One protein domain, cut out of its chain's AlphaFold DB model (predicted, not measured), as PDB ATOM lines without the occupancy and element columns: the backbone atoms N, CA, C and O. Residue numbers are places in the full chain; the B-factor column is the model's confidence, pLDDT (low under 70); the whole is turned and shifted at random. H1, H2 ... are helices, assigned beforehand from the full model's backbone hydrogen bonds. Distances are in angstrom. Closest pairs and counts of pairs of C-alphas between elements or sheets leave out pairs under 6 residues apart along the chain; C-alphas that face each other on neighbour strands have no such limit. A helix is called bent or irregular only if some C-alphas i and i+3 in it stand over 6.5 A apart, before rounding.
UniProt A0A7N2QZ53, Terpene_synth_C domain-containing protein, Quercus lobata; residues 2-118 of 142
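AT A GLANCE: This is residues 2 to 118 of the 142 residues of the protein "Terpene_synth_C domain-containing protein" of Quercus lobata (UniProt A0A7N2QZ53). A short helix, H4, sits in the middle of this model, with H2, H7 and the long H6 packed round it. H2 and H3 make a helical hairpin at one end of the long axis, and at the other end H5 crosses the first turns of H6, which runs along much of the length. The small H1 lies near H4. The printed part has 117 residues with seven named helices, H1 to H7 in order along the chain, and no named strand; the class is all helix. It is compact, with a radius of gyration of the C-alphas of 15.6 A, yet only just elongated, spanning 51 by 26 by 24 A.

HOW THE PARTS SIT: H1, residues 2 to 7, and H2, residues 10 to 20, meet only through their link. H3, residues 27 to 34, and H2 form a hairpin: they only just touch, with 3 pairs of C-alphas within 8 A, Thr 15 and Ser 33 being closest at 6.4 A, at a shallow tilt of 19 degrees, opposite ways. H4, residues 38 to 43, touches H2 about perpendicular at 81 degrees, the closest C-alphas, of Pro 11 and Ile 40, being 5.9 A apart. H1 is close to H4 but not clearly touching it, with the C-alphas of Leu 5 and Thr 41 closest at 7.1 A. H5, residues 52 to 63, and H4 are apart. H6, residues 67 to 90, touches H5 with residues 67 to 70 alone, only just about perpendicular at 72 degrees; the closest C-alphas, of Val 56 and Ile 70, are 6.9 A apart. With residues 81 to 88 alone H6 touches H4 at a steep tilt of 53 degrees, opposite ways, the C-alphas of Ala 42 and Ala 81 being closest at 4.6 A. H7, residues 101 to 114, touches H4 with residues 103 to 107 alone, at a shallow tilt of 32 degrees, only just short of steep, the same way; the closest C-alphas, of Ser 43 and Ala 107, are 4.5 A apart. With residues 102 to 106 alone H7 touches H2 at a steep tilt of 51 degrees, the C-alphas of Thr 14 and Ala 103 being closest at 5.6 A. Every O i to N i+4 pair is within hydrogen-bond range in H1, H3, H4, H5 and H6, against 4 of 7 in H2 and 9 of 10 in H7.

IN THESE COORDINATES: H1 begins at C-alpha 2 (4.728, 20.970, 24.279). H2 is 16.3 A long, H5 15.8 A and H7 18.1 A. H6 runs 34.9 A from C-alpha 67 (-7.761, 36.182, 32.853). H7 ends at C-alpha 114 (-13.572, 26.458, 13.693) and is only just irregular: C-alphas 111 and 114 are 6.7 A apart.

THE WHOLE: The two C-alphas farthest apart, of Asp 23 and Gly 64, are 52.1 A apart. The printed part has no cut and no long link. The mean pLDDT of the printed part is 79.8, and 20 residues are under 70, among them residues 46 to 59.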
ATOM      1  N   ASN A   2       4.179  21.987  25.208       66.88
ATOM      2  CA  ASN A   2       4.728  20.970  24.279       66.88
ATOM      3  C   ASN A   2       3.845  19.705  24.123       66.88
ATOM      4  O   ASN A   2       3.604  19.256  23.008       66.88
ATOM      5  N   LEU A   3       3.281  19.181  25.222       70.38
ATOM      6  CA  LEU A   3       2.342  18.054  25.159       70.38
ATOM      7  C   LEU A   3       1.064  18.401  24.377       70.38
ATOM      8  O   LEU A   3       0.664  17.620  23.526       70.38
ATOM      9  N   ALA A   4       0.488  19.584  24.616       70.06
ATOM     10  CA  ALA A   4      -0.729  20.045  23.945       70.06
ATOM     11  C   ALA A   4      -0.546  20.139  22.421       70.06
ATOM     12  O   ALA A   4      -1.371  19.625  21.675       70.06
ATOM     13  N   LEU A   5       0.585  20.692  21.963       70.75
ATOM     14  CA  LEU A   5       0.923  20.774  20.534       70.75
ATOM     15  C   LEU A   5       1.032  19.388  19.879       70.75
ATOM     16  O   LEU A   5       0.632  19.207  18.732       70.75
ATOM     17  N   ARG A   6       1.548  18.386  20.607       71.50
ATOM     18  CA  ARG A   6       1.618  17.002  20.112       71.50
ATOM     19  C   ARG A   6       0.248  16.332  20.070       71.50
ATOM     20  O   ARG A   6      -0.055  15.642  19.102       71.50
ATOM     21  N   THR A   7      -0.569  16.514  21.107       78.81
ATOM     22  CA  THR A   7      -1.895  15.885  21.206       78.81
ATOM     23  C   THR A   7      -2.945  16.545  20.315       78.81
ATOM     24  O   THR A   7      -3.970  15.927  20.054       78.81
ATOM     25  N   ALA A   8      -2.689  17.758  19.816       77.19
ATOM     26  CA  ALA A   8      -3.571  18.458  18.883       77.19
ATOM     27  C   ALA A   8      -3.714  17.734  17.527       77.19
ATOM     28  O   ALA A   8      -4.692  17.924  16.817       77.19
ATOM     29  N   GLY A   9      -2.761  16.870  17.157       82.12
ATOM     30  CA  GLY A   9      -2.861  16.027  15.960       82.12
ATOM     31  C   GLY A   9      -2.501  16.718  14.637       82.12
ATOM     32  O   GLY A   9      -2.312  16.025  13.640       82.12
ATOM     33  N   TYR A  10      -2.301  18.039  14.601       82.38
ATOM     34  CA  TYR A  10      -1.915  18.773  13.380       82.38
ATOM     35  C   TYR A  10      -0.591  18.348  12.744       82.38
ATOM     36  O   TYR A  10      -0.551  18.262  11.512       82.38
ATOM     37  N   PRO A  11       0.479  18.018  13.498       86.81
ATOM     38  CA  PRO A  11       1.701  17.511  12.877       86.81
ATOM     39  C   PRO A  11       1.456  16.186  12.143       86.81
ATOM     40  O   PRO A  11       1.972  15.964  11.044       86.81
ATOM     41  N   MET A  12       0.604  15.330  12.718       89.69
ATOM     42  CA  MET A  12       0.184  14.073  12.102       89.69
ATOM     43  C   MET A  12      -0.663  14.332  10.854       89.69
ATOM     44  O   MET A  12      -0.333  13.805   9.797       89.69
ATOM     45  N   LEU A  13      -1.704  15.168  10.946       89.75
ATOM     46  CA  LEU A  13      -2.589  15.490   9.818       89.75
ATOM     47  C   LEU A  13      -1.830  16.130   8.649       89.75
ATOM     48  O   LEU A  13      -2.030  15.743   7.499       89.75
ATOM     49  N   THR A  14      -0.905  17.045   8.945       90.44
ATOM     50  CA  THR A  14      -0.022  17.645   7.936       90.44
ATOM     51  C   THR A  14       0.804  16.565   7.244       90.44
ATOM     52  O   THR A  14       0.805  16.479   6.021       90.44
ATOM     53  N   THR A  15       1.449  15.679   8.005       90.56
ATOM     54  CA  THR A  15       2.265  14.601   7.426       90.56
ATOM     55  C   THR A  15       1.423  13.614   6.611       90.56
ATOM     56  O   THR A  15       1.846  13.178   5.543       90.56
ATOM     57  N   MET A  16       0.215  13.281   7.075       91.50
ATOM     58  CA  MET A  16      -0.714  12.402   6.357       91.50
ATOM     59  C   MET A  16      -1.162  12.999   5.025       91.50
ATOM     60  O   MET A  16      -1.301  12.258   4.055       91.50
ATOM     61  N   SER A  17      -1.343  14.321   4.953       91.31
ATOM     62  CA  SER A  17      -1.731  14.994   3.710       91.31
ATOM     63  C   SER A  17      -0.716  14.791   2.581       91.31
ATOM     64  O   SER A  17      -1.096  14.783   1.418       91.31
ATOM     65  N   PHE A  18       0.557  14.540   2.902       91.19
ATOM     66  CA  PHE A  18       1.584  14.297   1.890       91.19
ATOM     67  C   PHE A  18       1.340  12.994   1.133       91.19
ATOM     68  O   PHE A  18       1.704  12.895  -0.030       91.19
ATOM     69  N   LEU A  19       0.668  12.006   1.729       89.06
ATOM     70  CA  LEU A  19       0.414  10.721   1.071       89.06
ATOM     71  C   LEU A  19      -0.438  10.857  -0.202       89.06
ATOM     72  O   LEU A  19      -0.334  10.013  -1.088       89.06
ATOM     73  N   SER A  20      -1.249  11.911  -0.318       87.12
ATOM     74  CA  SER A  20      -2.090  12.167  -1.494       87.12
ATOM     75  C   SER A  20      -1.463  13.124  -2.516       87.12
ATOM     76  O   SER A  20      -2.094  13.424  -3.526       87.12
ATOM     77  N   MET A  21      -0.231  13.596  -2.297       89.44
ATOM     78  CA  MET A  21       0.405  14.629  -3.131       89.44
ATOM     79  C   MET A  21       1.290  14.081  -4.266       89.44
ATOM     80  O   MET A  21       2.006  14.845  -4.917       89.44
ATOM     81  N   GLY A  22       1.223  12.772  -4.530       87.44
ATOM     82  CA  GLY A  22       1.892  12.125  -5.661       87.44
ATOM     83  C   GLY A  22       3.416  12.302  -5.659       87.44
ATOM     84  O   GLY A  22       4.058  12.295  -4.609       87.44
ATOM     85  N   ASP A  23       3.991  12.490  -6.847       86.56
ATOM     86  CA  ASP A  23       5.447  12.466  -7.078       86.56
ATOM     87  C   ASP A  23       6.218  13.646  -6.461       86.56
ATOM     88  O   ASP A  23       7.449  13.637  -6.409       86.56
ATOM     89  N   ILE A  24       5.520  14.671  -5.960       84.56
ATOM     90  CA  ILE A  24       6.139  15.812  -5.263       84.56
ATOM     91  C   ILE A  24       6.743  15.360  -3.918       84.56
ATOM     92  O   ILE A  24       7.628  16.016  -3.356       84.56
ATOM     93  N   VAL A  25       6.273  14.231  -3.388       88.00
ATOM     94  CA  VAL A  25       6.593  13.755  -2.047       88.00
ATOM     95  C   VAL A  25       7.838  12.882  -2.092       88.00
ATOM     96  O   VAL A  25       7.888  11.840  -2.736       88.00
ATOM     97  N   THR A  26       8.858  13.295  -1.347       89.12
ATOM     98  CA  THR A  26      10.132  12.578  -1.252       89.12
ATOM     99  C   THR A  26      10.390  12.129   0.180       89.12
ATOM    100  O   THR A  26       9.812  12.658   1.130       89.12
ATOM    101  N   LYS A  27      11.343  11.210   0.375       88.94
ATOM    102  CA  LYS A  27      11.837  10.880   1.721       88.94
ATOM    103  C   LYS A  27      12.292  12.135   2.485       88.94
ATOM    104  O   LYS A  27      11.974  12.278   3.661       88.94
ATOM    105  N   LYS A  28      12.940  13.087   1.795       88.69
ATOM    106  CA  LYS A  28      13.359  14.376   2.374       88.69
ATOM    107  C   LYS A  28      12.166  15.173   2.920       88.69
ATOM    108  O   LYS A  28      12.316  15.834   3.942       88.69
ATOM    109  N   ALA A  29      10.997  15.100   2.279       89.44
ATOM    110  CA  ALA A  29       9.785  15.767   2.755       89.44
ATOM    111  C   ALA A  29       9.274  15.176   4.079       89.44
ATOM    112  O   ALA A  29       8.939  15.926   4.994       89.44
ATOM    113  N   PHE A  30       9.283  13.847   4.220       90.38
ATOM    114  CA  PHE A  30       8.933  13.190   5.483       90.38
ATOM    115  C   PHE A  30       9.968  13.465   6.578       90.38
ATOM    116  O   PHE A  30       9.592  13.856   7.681       90.38
ATOM    117  N   ASP A  31      11.262  13.358   6.267       91.31
ATOM    118  CA  ASP A  31      12.343  13.682   7.207       91.31
ATOM    119  C   ASP A  31      12.299  15.161   7.637       91.31
ATOM    120  O   ASP A  31      12.618  15.506   8.775       91.31
ATOM    121  N   TRP A  32      11.895  16.066   6.741       90.81
ATOM    122  CA  TRP A  32      11.609  17.460   7.079       90.81
ATOM    123  C   TRP A  32      10.404  17.569   8.017       90.81
ATOM    124  O   TRP A  32      10.547  18.177   9.072       90.81
ATOM    125  N   SER A  33       9.278  16.919   7.709       88.88
ATOM    126  CA  SER A  33       8.075  16.945   8.556       88.88
ATOM    127  C   SER A  33       8.341  16.429   9.974       88.88
ATOM    128  O   SER A  33       7.996  17.081  10.960       88.88
ATOM    129  N   PHE A  34       9.036  15.293  10.099       88.38
ATOM    130  CA  PHE A  34       9.339  14.669  11.391       88.38
ATOM    131  C   PHE A  34      10.303  15.485  12.261       88.38
ATOM    132  O   PHE A  34      10.329  15.301  13.481       88.38
ATOM    133  N   ARG A  35      11.052  16.428  11.674       88.88
ATOM    134  CA  ARG A  35      11.854  17.407  12.425       88.88
ATOM    135  C   ARG A  35      11.010  18.516  13.065       88.88
ATOM    136  O   ARG A  35      11.577  19.330  13.785       88.88
ATOM    137  N   ASN A  36       9.688  18.519  12.867       85.31
ATOM    138  CA  ASN A  36       8.748  19.524  13.375       85.31
ATOM    139  C   ASN A  36       9.201  20.956  13.036       85.31
ATOM    140  O   ASN A  36       9.530  21.734  13.935       85.31
ATOM    141  N   PRO A  37       9.246  21.310  11.739       88.12
ATOM    142  CA  PRO A  37       9.596  22.653  11.301       88.12
ATOM    143  C   PRO A  37       8.643  23.675  11.924       88.12
ATOM    144  O   PRO A  37       7.517  23.351  12.325       88.12
ATOM    145  N   LYS A  38       9.098  24.929  11.993       88.88
ATOM    146  CA  LYS A  38       8.351  26.009  12.644       88.88
ATOM    147  C   LYS A  38       6.918  26.114  12.131       88.88
ATOM    148  O   LYS A  38       6.014  26.211  12.947       88.88
ATOM    149  N   ILE A  39       6.705  26.009  10.817       89.19
ATOM    150  CA  ILE A  39       5.372  26.103  10.206       89.19
ATOM    151  C   ILE A  39       4.396  25.044  10.736       89.19
ATOM    152  O   ILE A  39       3.250  25.374  11.012       89.19
ATOM    153  N   ILE A  40       4.853  23.804  10.952       87.88
ATOM    154  CA  ILE A  40       4.021  22.713  11.490       87.88
ATOM    155  C   ILE A  40       3.738  22.933  12.978       87.88
ATOM    156  O   ILE A  40       2.635  22.688  13.465       87.88
ATOM    157  N   THR A  41       4.732  23.419  13.722       85.81
ATOM    158  CA  THR A  41       4.557  23.719  15.149       85.81
ATOM    159  C   THR A  41       3.599  24.894  15.348       85.81
ATOM    160  O   THR A  41       2.697  24.818  16.178       85.81
ATOM    161  N   ALA A  42       3.759  25.950  14.553       85.69
ATOM    162  CA  ALA A  42       2.926  27.143  14.575       85.69
ATOM    163  C   ALA A  42       1.493  26.853  14.107       85.69
ATOM    164  O   ALA A  42       0.552  27.346  14.720       85.69
ATOM    165  N   SER A  43       1.301  25.992  13.098       84.06
ATOM    166  CA  SER A  43      -0.039  25.573  12.657       84.06
ATOM    167  C   SER A  43      -0.779  24.704  13.675       84.06
ATOM    168  O   SER A  43      -1.984  24.524  13.557       84.06
ATOM    169  N   SER A  44      -0.060  24.128  14.642       77.12
ATOM    170  CA  SER A  44      -0.635  23.307  15.714       77.12
ATOM    171  C   SER A  44      -1.109  24.136  16.908       77.12
ATOM    172  O   SER A  44      -1.564  23.571  17.903       77.12
ATOM    173  N   PHE A  45      -0.940  25.457  16.849       72.81
ATOM    174  CA  PHE A  45      -1.412  26.355  17.883       72.81
ATOM    175  C   PHE A  45      -2.933  26.498  17.758       72.81
ATOM    176  O   PHE A  45      -3.432  27.229  16.907       72.81
ATOM    177  N   GLU A  46      -3.665  25.741  18.572       62.94
ATOM    178  CA  GLU A  46      -5.114  25.880  18.692       62.94
ATOM    179  C   GLU A  46      -5.423  27.048  19.630       62.94
ATOM    180  O   GLU A  46      -5.047  27.029  20.805       62.94
ATOM    181  N   GLU A  47      -6.109  28.058  19.111       56.09
ATOM    182  CA  GLU A  47      -6.800  29.039  19.938       56.09
ATOM    183  C   GLU A  47      -8.059  28.392  20.531       56.09
ATOM    184  O   GLU A  47      -8.707  27.580  19.873       56.09
ATOM    185  N   GLU A  48      -8.324  28.685  21.807       51.94
ATOM    186  CA  GLU A  48      -9.522  28.325  22.577       51.94
ATOM    187  C   GLU A  48     -10.312  27.090  22.122       51.94
ATOM    188  O   GLU A  48     -11.517  27.107  21.873       51.94
ATOM    189  N   ARG A  49      -9.670  25.926  22.170       48.47
ATOM    190  CA  ARG A  49     -10.432  24.708  22.438       48.47
ATOM    191  C   ARG A  49     -11.085  24.894  23.806       48.47
ATOM    192  O   ARG A  49     -10.399  25.374  24.694       48.47
ATOM    193  N   GLY A  50     -12.321  24.458  24.052       40.66
ATOM    194  CA  GLY A  50     -12.988  24.544  25.374       40.66
ATOM    195  C   GLY A  50     -12.217  23.940  26.575       40.66
ATOM    196  O   GLY A  50     -12.664  24.011  27.714       40.66
ATOM    197  N   HIS A  51     -11.026  23.381  26.343       45.91
ATOM    198  CA  HIS A  51      -9.970  23.138  27.329       45.91
ATOM    199  C   HIS A  51      -9.150  24.391  27.708       45.91
ATOM    200  O   HIS A  51      -8.213  24.277  28.498       45.91
ATOM    201  N   ALA A  52      -9.496  25.570  27.187       51.75
ATOM    202  CA  ALA A  52      -8.961  26.873  27.562       51.75
ATOM    203  C   ALA A  52      -9.098  27.065  29.065       51.75
ATOM    204  O   ALA A  52      -8.129  27.453  29.696       51.75
ATOM    205  N   ALA A  53     -10.210  26.617  29.660       50.03
ATOM    206  CA  ALA A  53     -10.367  26.568  31.108       50.03
ATOM    207  C   ALA A  53      -9.180  25.879  31.801       50.03
ATOM    208  O   ALA A  53      -8.664  26.424  32.758       50.03
ATOM    209  N   LEU A  54      -8.654  24.763  31.279       56.44
ATOM    210  CA  LEU A  54      -7.511  24.064  31.880       56.44
ATOM    211  C   LEU A  54      -6.172  24.758  31.612       56.44
ATOM    212  O   LEU A  54      -5.309  24.747  32.486       56.44
ATOM    213  N   VAL A  55      -5.957  25.342  30.427       60.59
ATOM    214  CA  VAL A  55      -4.697  26.049  30.118       60.59
ATOM    215  C   VAL A  55      -4.639  27.389  30.848       60.59
ATOM    216  O   VAL A  55      -3.623  27.687  31.470       60.59
ATOM    217  N   VAL A  56      -5.734  28.149  30.823       64.19
ATOM    218  CA  VAL A  56      -5.951  29.389  31.573       64.19
ATOM    219  C   VAL A  56      -5.852  29.097  33.068       64.19
ATOM    220  O   VAL A  56      -5.026  29.714  33.726       64.19
ATOM    221  N   GLU A  57      -6.555  28.096  33.610       63.66
ATOM    222  CA  GLU A  57      -6.470  27.727  35.035       63.66
ATOM    223  C   GLU A  57      -5.058  27.274  35.428       63.66
ATOM    224  O   GLU A  57      -4.536  27.717  36.452       63.66
ATOM    225  N   CYS A  58      -4.383  26.450  34.614       69.06
ATOM    226  CA  CYS A  58      -2.990  26.073  34.877       69.06
ATOM    227  C   CYS A  58      -2.060  27.293  34.852       69.06
ATOM    228  O   CYS A  58      -1.168  27.386  35.694       69.06
ATOM    229  N   TYR A  59      -2.261  28.229  33.921       68.38
ATOM    230  CA  TYR A  59      -1.438  29.431  33.791       68.38
ATOM    231  C   TYR A  59      -1.701  30.433  34.928       68.38
ATOM    232  O   TYR A  59      -0.751  30.910  35.549       68.38
ATOM    233  N   MET A  60      -2.967  30.677  35.283       75.62
ATOM    234  CA  MET A  60      -3.367  31.466  36.456       75.62
ATOM    235  C   MET A  60      -2.795  30.862  37.737       75.62
ATOM    236  O   MET A  60      -2.233  31.580  38.559       75.62
ATOM    237  N   LYS A  61      -2.868  29.537  37.903       76.75
ATOM    238  CA  LYS A  61      -2.340  28.840  39.084       76.75
ATOM    239  C   LYS A  61      -0.812  28.857  39.149       76.75
ATOM    240  O   LYS A  61      -0.254  28.906  40.241       76.75
ATOM    241  N   GLN A  62      -0.135  28.809  38.003       74.12
ATOM    242  CA  GLN A  62       1.325  28.814  37.933       74.12
ATOM    243  C   GLN A  62       1.924  30.214  38.131       74.12
ATOM    244  O   GLN A  62       2.987  30.327  38.741       74.12
ATOM    245  N   TYR A  63       1.265  31.264  37.630       74.50
ATOM    246  CA  TYR A  63       1.817  32.626  37.599       74.50
ATOM    247  C   TYR A  63       1.035  33.656  38.431       74.50
ATOM    248  O   TYR A  63       1.485  34.791  38.556       74.50
ATOM    249  N   GLY A  64      -0.110  33.289  39.017       75.12
ATOM    250  CA  GLY A  64      -0.926  34.173  39.860       75.12
ATOM    251  C   GLY A  64      -1.593  35.331  39.108       75.12
ATOM    252  O   GLY A  64      -1.896  36.356  39.713       75.12
ATOM    253  N   VAL A  65      -1.772  35.202  37.792       73.00
ATOM    254  CA  VAL A  65      -2.287  36.265  36.912       73.00
ATOM    255  C   VAL A  65      -3.804  36.175  36.721       73.00
ATOM    256  O   VAL A  65      -4.396  35.117  36.916       73.00
ATOM    257  N   ILE A  66      -4.428  37.291  36.329       72.25
ATOM    258  CA  ILE A  66      -5.859  37.375  35.998       72.25
ATOM    259  C   ILE A  66      -6.111  37.064  34.513       72.25
ATOM    260  O   ILE A  66      -5.233  37.263  33.676       72.25
ATOM    261  N   GLU A  67      -7.324  36.623  34.190       67.56
ATOM    262  CA  GLU A  67      -7.761  36.182  32.853       67.56
ATOM    263  C   GLU A  67      -7.437  37.175  31.722       67.56
ATOM    264  O   GLU A  67      -6.953  36.788  30.665       67.56
ATOM    265  N   GLN A  68      -7.589  38.478  31.968       69.44
ATOM    266  CA  GLN A  68      -7.336  39.508  30.956       69.44
ATOM    267  C   GLN A  68      -5.874  39.535  30.468       69.44
ATOM    268  O   GLN A  68      -5.621  39.712  29.280       69.44
ATOM    269  N   VAL A  69      -4.910  39.283  31.363       70.00
ATOM    270  CA  VAL A  69      -3.478  39.186  31.018       70.00
ATOM    271  C   VAL A  69      -3.201  37.930  30.188       70.00
ATOM    272  O   VAL A  69      -2.271  37.892  29.387       70.00
ATOM    273  N   ILE A  70      -4.010  36.890  30.367       67.44
ATOM    274  CA  ILE A  70      -3.868  35.629  29.648       67.44
ATOM    275  C   ILE A  70      -4.347  35.777  28.204       67.44
ATOM    276  O   ILE A  70      -3.652  35.306  27.304       67.44
ATOM    277  N   ASN A  71      -5.441  36.504  27.974       70.69
ATOM    278  CA  ASN A  71      -5.921  36.808  26.624       70.69
ATOM    279  C   ASN A  71      -4.861  37.580  25.822       70.69
ATOM    280  O   ASN A  71      -4.515  37.172  24.718       70.69
ATOM    281  N   GLU A  72      -4.218  38.592  26.419       75.81
ATOM    282  CA  GLU A  72      -3.110  39.314  25.767       75.81
ATOM    283  C   GLU A  72      -1.910  38.405  25.435       75.81
ATOM    284  O   GLU A  72      -1.245  38.566  24.404       75.81
ATOM    285  N   VAL A  73      -1.602  37.439  26.307       76.19
ATOM    286  CA  VAL A  73      -0.541  36.451  26.061       76.19
ATOM    287  C   VAL A  73      -0.919  35.526  24.904       76.19
ATOM    288  O   VAL A  73      -0.056  35.251  24.065       76.19
ATOM    289  N   PHE A  74      -2.171  35.073  24.831       74.75
ATOM    290  CA  PHE A  74      -2.658  34.229  23.740       74.75
ATOM    291  C   PHE A  74      -2.686  34.974  22.408       74.75
ATOM    292  O   PHE A  74      -2.086  34.480  21.453       74.75
ATOM    293  N   ASP A  75      -3.221  36.194  22.362       78.75
ATOM    294  CA  ASP A  75      -3.215  37.046  21.165       78.75
ATOM    295  C   ASP A  75      -1.793  37.227  20.622       78.75
ATOM    296  O   ASP A  75      -1.515  37.110  19.421       78.75
ATOM    297  N   LYS A  76      -0.837  37.461  21.527       83.56
ATOM    298  CA  LYS A  76       0.577  37.572  21.169       83.56
ATOM    299  C   LYS A  76       1.139  36.252  20.640       83.56
ATOM    300  O   LYS A  76       1.954  36.276  19.714       83.56
ATOM    301  N   GLN A  77       0.750  35.113  21.208       81.50
ATOM    302  CA  GLN A  77       1.178  33.796  20.728       81.50
ATOM    303  C   GLN A  77       0.600  33.478  19.346       81.50
ATOM    304  O   GLN A  77       1.369  33.063  18.479       81.50
ATOM    305  N   VAL A  78      -0.680  33.769  19.099       81.62
ATOM    306  CA  VAL A  78      -1.318  33.642  17.776       81.62
ATOM    307  C   VAL A  78      -0.617  34.542  16.756       81.62
ATOM    308  O   VAL A  78      -0.233  34.088  15.676       81.62
ATOM    309  N   SER A  79      -0.351  35.804  17.113       86.69
ATOM    310  CA  SER A  79       0.390  36.739  16.255       86.69
ATOM    311  C   SER A  79       1.793  36.227  15.907       86.69
ATOM    312  O   SER A  79       2.240  36.341  14.762       86.69
ATOM    313  N   ASN A  80       2.499  35.641  16.876       88.50
ATOM    314  CA  ASN A  80       3.824  35.067  16.647       88.50
ATOM    315  C   ASN A  80       3.763  33.804  15.778       88.50
ATOM    316  O   ASN A  80       4.572  33.681  14.861       88.50
ATOM    317  N   ALA A  81       2.784  32.922  15.998       87.38
ATOM    318  CA  ALA A  81       2.574  31.738  15.169       87.38
ATOM    319  C   ALA A  81       2.338  32.124  13.699       87.38
ATOM    320  O   ALA A  81       2.965  31.565  12.799       87.38
ATOM    321  N   TRP A  82       1.526  33.156  13.445       89.50
ATOM    322  CA  TRP A  82       1.330  33.691  12.095       89.50
ATOM    323  C   TRP A  82       2.611  34.242  11.464       89.50
ATOM    324  O   TRP A  82       2.846  34.041  10.271       89.50
ATOM    325  N   LYS A  83       3.464  34.917  12.243       91.31
ATOM    326  CA  LYS A  83       4.769  35.391  11.756       91.31
ATOM    327  C   LYS A  83       5.689  34.231  11.386       91.31
ATOM    328  O   LYS A  83       6.302  34.295  10.325       91.31
ATOM    329  N   ASP A  84       5.751  33.185  12.207       91.06
ATOM    330  CA  ASP A  84       6.556  31.991  11.921       91.06
ATOM    331  C   ASP A  84       6.054  31.261  10.659       91.06
ATOM    332  O   ASP A  84       6.862  30.870   9.817       91.06
ATOM    333  N   ILE A  85       4.733  31.132  10.472       90.25
ATOM    334  CA  ILE A  85       4.146  30.562   9.243       90.25
ATOM    335  C   ILE A  85       4.552  31.391   8.017       90.25
ATOM    336  O   ILE A  85       5.014  30.838   7.019       90.25
ATOM    337  N   ASN A  86       4.416  32.718   8.087       91.38
ATOM    338  CA  ASN A  86       4.756  33.609   6.976       91.38
ATOM    339  C   ASN A  86       6.259  33.607   6.655       91.38
ATOM    340  O   ASN A  86       6.639  33.641   5.486       91.38
ATOM    341  N   GLU A  87       7.116  33.553   7.675       91.00
ATOM    342  CA  GLU A  87       8.569  33.465   7.515       91.00
ATOM    343  C   GLU A  87       8.966  32.195   6.744       91.00
ATOM    344  O   GLU A  87       9.741  32.269   5.789       91.00
ATOM    345  N   GLU A  88       8.399  31.045   7.112       89.38
ATOM    346  CA  GLU A  88       8.679  29.754   6.472       89.38
ATOM    347  C   GLU A  88       8.110  29.655   5.048       89.38
ATOM    348  O   GLU A  88       8.700  28.986   4.203       89.38
ATOM    349  N   LEU A  89       7.000  30.343   4.758       88.56
ATOM    350  CA  LEU A  89       6.440  30.425   3.404       88.56
ATOM    351  C   LEU A  89       7.260  31.329   2.471       88.56
ATOM    352  O   LEU A  89       7.279  31.093   1.264       88.56
ATOM    353  N   MET A  90       7.906  32.371   3.006       86.38
ATOM    354  CA  MET A  90       8.707  33.316   2.214       86.38
ATOM    355  C   MET A  90      10.157  32.872   2.013       86.38
ATOM    356  O   MET A  90      10.818  33.324   1.075       86.38
ATOM    357  N   ARG A  91      10.687  32.020   2.893       79.25
ATOM    358  CA  ARG A  91      12.045  31.487   2.755       79.25
ATOM    359  C   ARG A  91      12.101  30.370   1.712       79.25
ATOM    360  O   ARG A  91      11.110  29.674   1.507       79.25
ATOM    361  N   PRO A  92      13.271  30.132   1.089       64.44
ATOM    362  CA  PRO A  92      13.504  28.896   0.354       64.44
ATOM    363  C   PRO A  92      13.371  27.725   1.334       64.44
ATOM    364  O   PRO A  92      14.281  27.449   2.114       64.44
ATOM    365  N   ALA A  93      12.208  27.081   1.348       68.25
ATOM    366  CA  ALA A  93      11.997  25.915   2.180       68.25
ATOM    367  C   ALA A  93      12.817  24.737   1.638       68.25
ATOM    368  O   ALA A  93      13.042  24.590   0.437       68.25
ATOM    369  N   ASP A  94      13.220  23.848   2.545       78.69
ATOM    370  CA  ASP A  94      13.887  22.583   2.216       78.69
ATOM    371  C   ASP A  94      13.039  21.653   1.328       78.69
ATOM    372  O   ASP A  94      13.544  20.636   0.830       78.69
ATOM    373  N   VAL A  95      11.755  21.991   1.180       84.88
ATOM    374  CA  VAL A  95      10.696  21.240   0.520       84.88
ATOM    375  C   VAL A  95       9.912  22.145  -0.443       84.88
ATOM    376  O   VAL A  95       9.793  23.346  -0.198       84.88
ATOM    377  N   PRO A  96       9.345  21.588  -1.527       87.50
ATOM    378  CA  PRO A  96       8.432  22.305  -2.413       87.50
ATOM    379  C   PRO A  96       7.295  23.030  -1.677       87.50
ATOM    380  O   PRO A  96       6.670  22.463  -0.783       87.50
ATOM    381  N   MET A  97       6.953  24.243  -2.129       88.50
ATOM    382  CA  MET A  97       5.861  25.057  -1.572       88.50
ATOM    383  C   MET A  97       4.516  24.312  -1.432       88.50
ATOM    384  O   MET A  97       3.861  24.501  -0.406       88.50
ATOM    385  N   PRO A  98       4.098  23.423  -2.362       90.12
ATOM    386  CA  PRO A  98       2.883  22.631  -2.177       90.12
ATOM    387  C   PRO A  98       2.848  21.832  -0.868       90.12
ATOM    388  O   PRO A  98       1.773  21.659  -0.312       90.12
ATOM    389  N   LEU A  99       3.995  21.399  -0.335       90.06
ATOM    390  CA  LEU A  99       4.079  20.653   0.929       90.06
ATOM    391  C   LEU A  99       3.943  21.552   2.170       90.06
ATOM    392  O   LEU A  99       3.730  21.052   3.270       90.06
ATOM    393  N   LEU A 100       4.028  22.875   2.012       91.12
ATOM    394  CA  LEU A 100       3.757  23.843   3.079       91.12
ATOM    395  C   LEU A 100       2.260  24.181   3.180       91.12
ATOM    396  O   LEU A 100       1.771  24.564   4.243       91.12
ATOM    397  N   MET A 101       1.522  24.021   2.077       92.00
ATOM    398  CA  MET A 101       0.109  24.392   1.984       92.00
ATOM    399  C   MET A 101      -0.802  23.640   2.962       92.00
ATOM    400  O   MET A 101      -1.690  24.288   3.517       92.00
ATOM    401  N   PRO A 102      -0.617  22.334   3.233       92.00
ATOM    402  CA  PRO A 102      -1.437  21.641   4.217       92.00
ATOM    403  C   PRO A 102      -1.323  22.241   5.620       92.00
ATOM    404  O   PRO A 102      -2.349  22.475   6.252       92.00
ATOM    405  N   ALA A 103      -0.110  22.571   6.078       90.75
ATOM    406  CA  ALA A 103       0.098  23.206   7.381       90.75
ATOM    407  C   ALA A 103      -0.593  24.579   7.453       90.75
ATOM    408  O   ALA A 103      -1.315  24.870   8.405       90.75
ATOM    409  N   LEU A 104      -0.440  25.400   6.407       92.00
ATOM    410  CA  LEU A 104      -1.099  26.706   6.306       92.00
ATOM    411  C   LEU A 104      -2.630  26.593   6.303       92.00
ATOM    412  O   LEU A 104      -3.313  27.343   6.997       92.00
ATOM    413  N   ASN A 105      -3.186  25.680   5.508       91.69
ATOM    414  CA  ASN A 105      -4.633  25.522   5.390       91.69
ATOM    415  C   ASN A 105      -5.245  24.965   6.680       91.69
ATOM    416  O   ASN A 105      -6.310  25.427   7.081       91.69
ATOM    417  N   LEU A 106      -4.552  24.054   7.368       89.19
ATOM    418  CA  LEU A 106      -4.957  23.589   8.694       89.19
ATOM    419  C   LEU A 106      -4.964  24.737   9.712       89.19
ATOM    420  O   LEU A 106      -5.956  24.902  10.418       89.19
ATOM    421  N   ALA A 107      -3.926  25.583   9.727       88.00
ATOM    422  CA  ALA A 107      -3.884  26.759  10.600       88.00
ATOM    423  C   ALA A 107      -5.070  27.709  10.349       88.00
ATOM    424  O   ALA A 107      -5.697  28.187  11.291       88.00
ATOM    425  N   ARG A 108      -5.422  27.947   9.076       88.69
ATOM    426  CA  ARG A 108      -6.559  28.803   8.691       88.69
ATOM    427  C   ARG A 108      -7.898  28.248   9.156       88.69
ATOM    428  O   ARG A 108      -8.702  28.999   9.699       88.69
ATOM    429  N   VAL A 109      -8.137  26.955   8.937       85.81
ATOM    430  CA  VAL A 109      -9.383  26.306   9.370       85.81
ATOM    431  C   VAL A 109      -9.536  26.441  10.882       85.81
ATOM    432  O   VAL A 109     -10.600  26.819  11.361       85.81
ATOM    433  N   MET A 110      -8.460  26.228  11.630       78.25
ATOM    434  CA  MET A 110      -8.510  26.286  13.085       78.25
ATOM    435  C   MET A 110      -8.724  27.694  13.621       78.25
ATOM    436  O   MET A 110      -9.713  27.934  14.310       78.25
ATOM    437  N   LEU A 111      -7.845  28.624  13.261       72.94
ATOM    438  CA  LEU A 111      -7.839  29.968  13.842       72.94
ATOM    439  C   LEU A 111      -8.992  30.843  13.340       72.94
ATOM    440  O   LEU A 111      -9.404  31.766  14.031       72.94
ATOM    441  N   HIS A 112      -9.513  30.592  12.135       75.31
ATOM    442  CA  HIS A 112     -10.483  31.501  11.519       75.31
ATOM    443  C   HIS A 112     -11.852  30.894  11.240       75.31
ATOM    444  O   HIS A 112     -12.804  31.658  11.096       75.31
ATOM    445  N   GLN A 113     -11.977  29.566  11.155       76.06
ATOM    446  CA  GLN A 113     -13.245  28.931  10.786       76.06
ATOM    447  C   GLN A 113     -13.868  28.146  11.939       76.06
ATOM    448  O   GLN A 113     -15.071  28.244  12.166       76.06
ATOM    449  N   CYS A 114     -13.073  27.355  12.656       79.06
ATOM    450  CA  CYS A 114     -13.572  26.458  13.693       79.06
ATOM    451  C   CYS A 114     -13.707  27.121  15.063       79.06
ATOM    452  O   CYS A 114     -14.623  26.751  15.786       79.06
ATOM    453  N   TYR A 115     -12.827  28.072  15.401       76.50
ATOM    454  CA  TYR A 115     -12.728  28.628  16.759       76.50
ATOM    455  C   TYR A 115     -12.955  30.144  16.855       76.50
ATOM    456  O   TYR A 115     -12.780  30.732  17.914       76.50
ATOM    457  N   LYS A 116     -13.398  30.785  15.767       72.06
ATOM    458  CA  LYS A 116     -13.563  32.246  15.680       72.06
ATOM    459  C   LYS A 116     -14.569  32.827  16.686       72.06
ATOM    460  O   LYS A 116     -14.358  33.925  17.185       72.06
ATOM    461  N   GLU A 117     -15.667  32.120  16.955       72.69
ATOM    462  CA  GLU A 117     -16.737  32.554  17.877       72.69
ATOM    463  C   GLU A 117     -17.015  31.489  18.961       72.69
ATOM    464  O   GLU A 117     -18.137  31.349  19.450       72.69
ATOM    465  N   GLY A 118     -15.993  30.703  19.318       74.31
ATOM    466  CA  GLY A 118     -16.092  29.543  20.212       74.31
ATOM    467  C   GLY A 118     -15.951  28.211  19.469       74.31
ATOM    468  O   GLY A 118     -15.582  28.187  18.301       74.31
TER     469      GLY A 118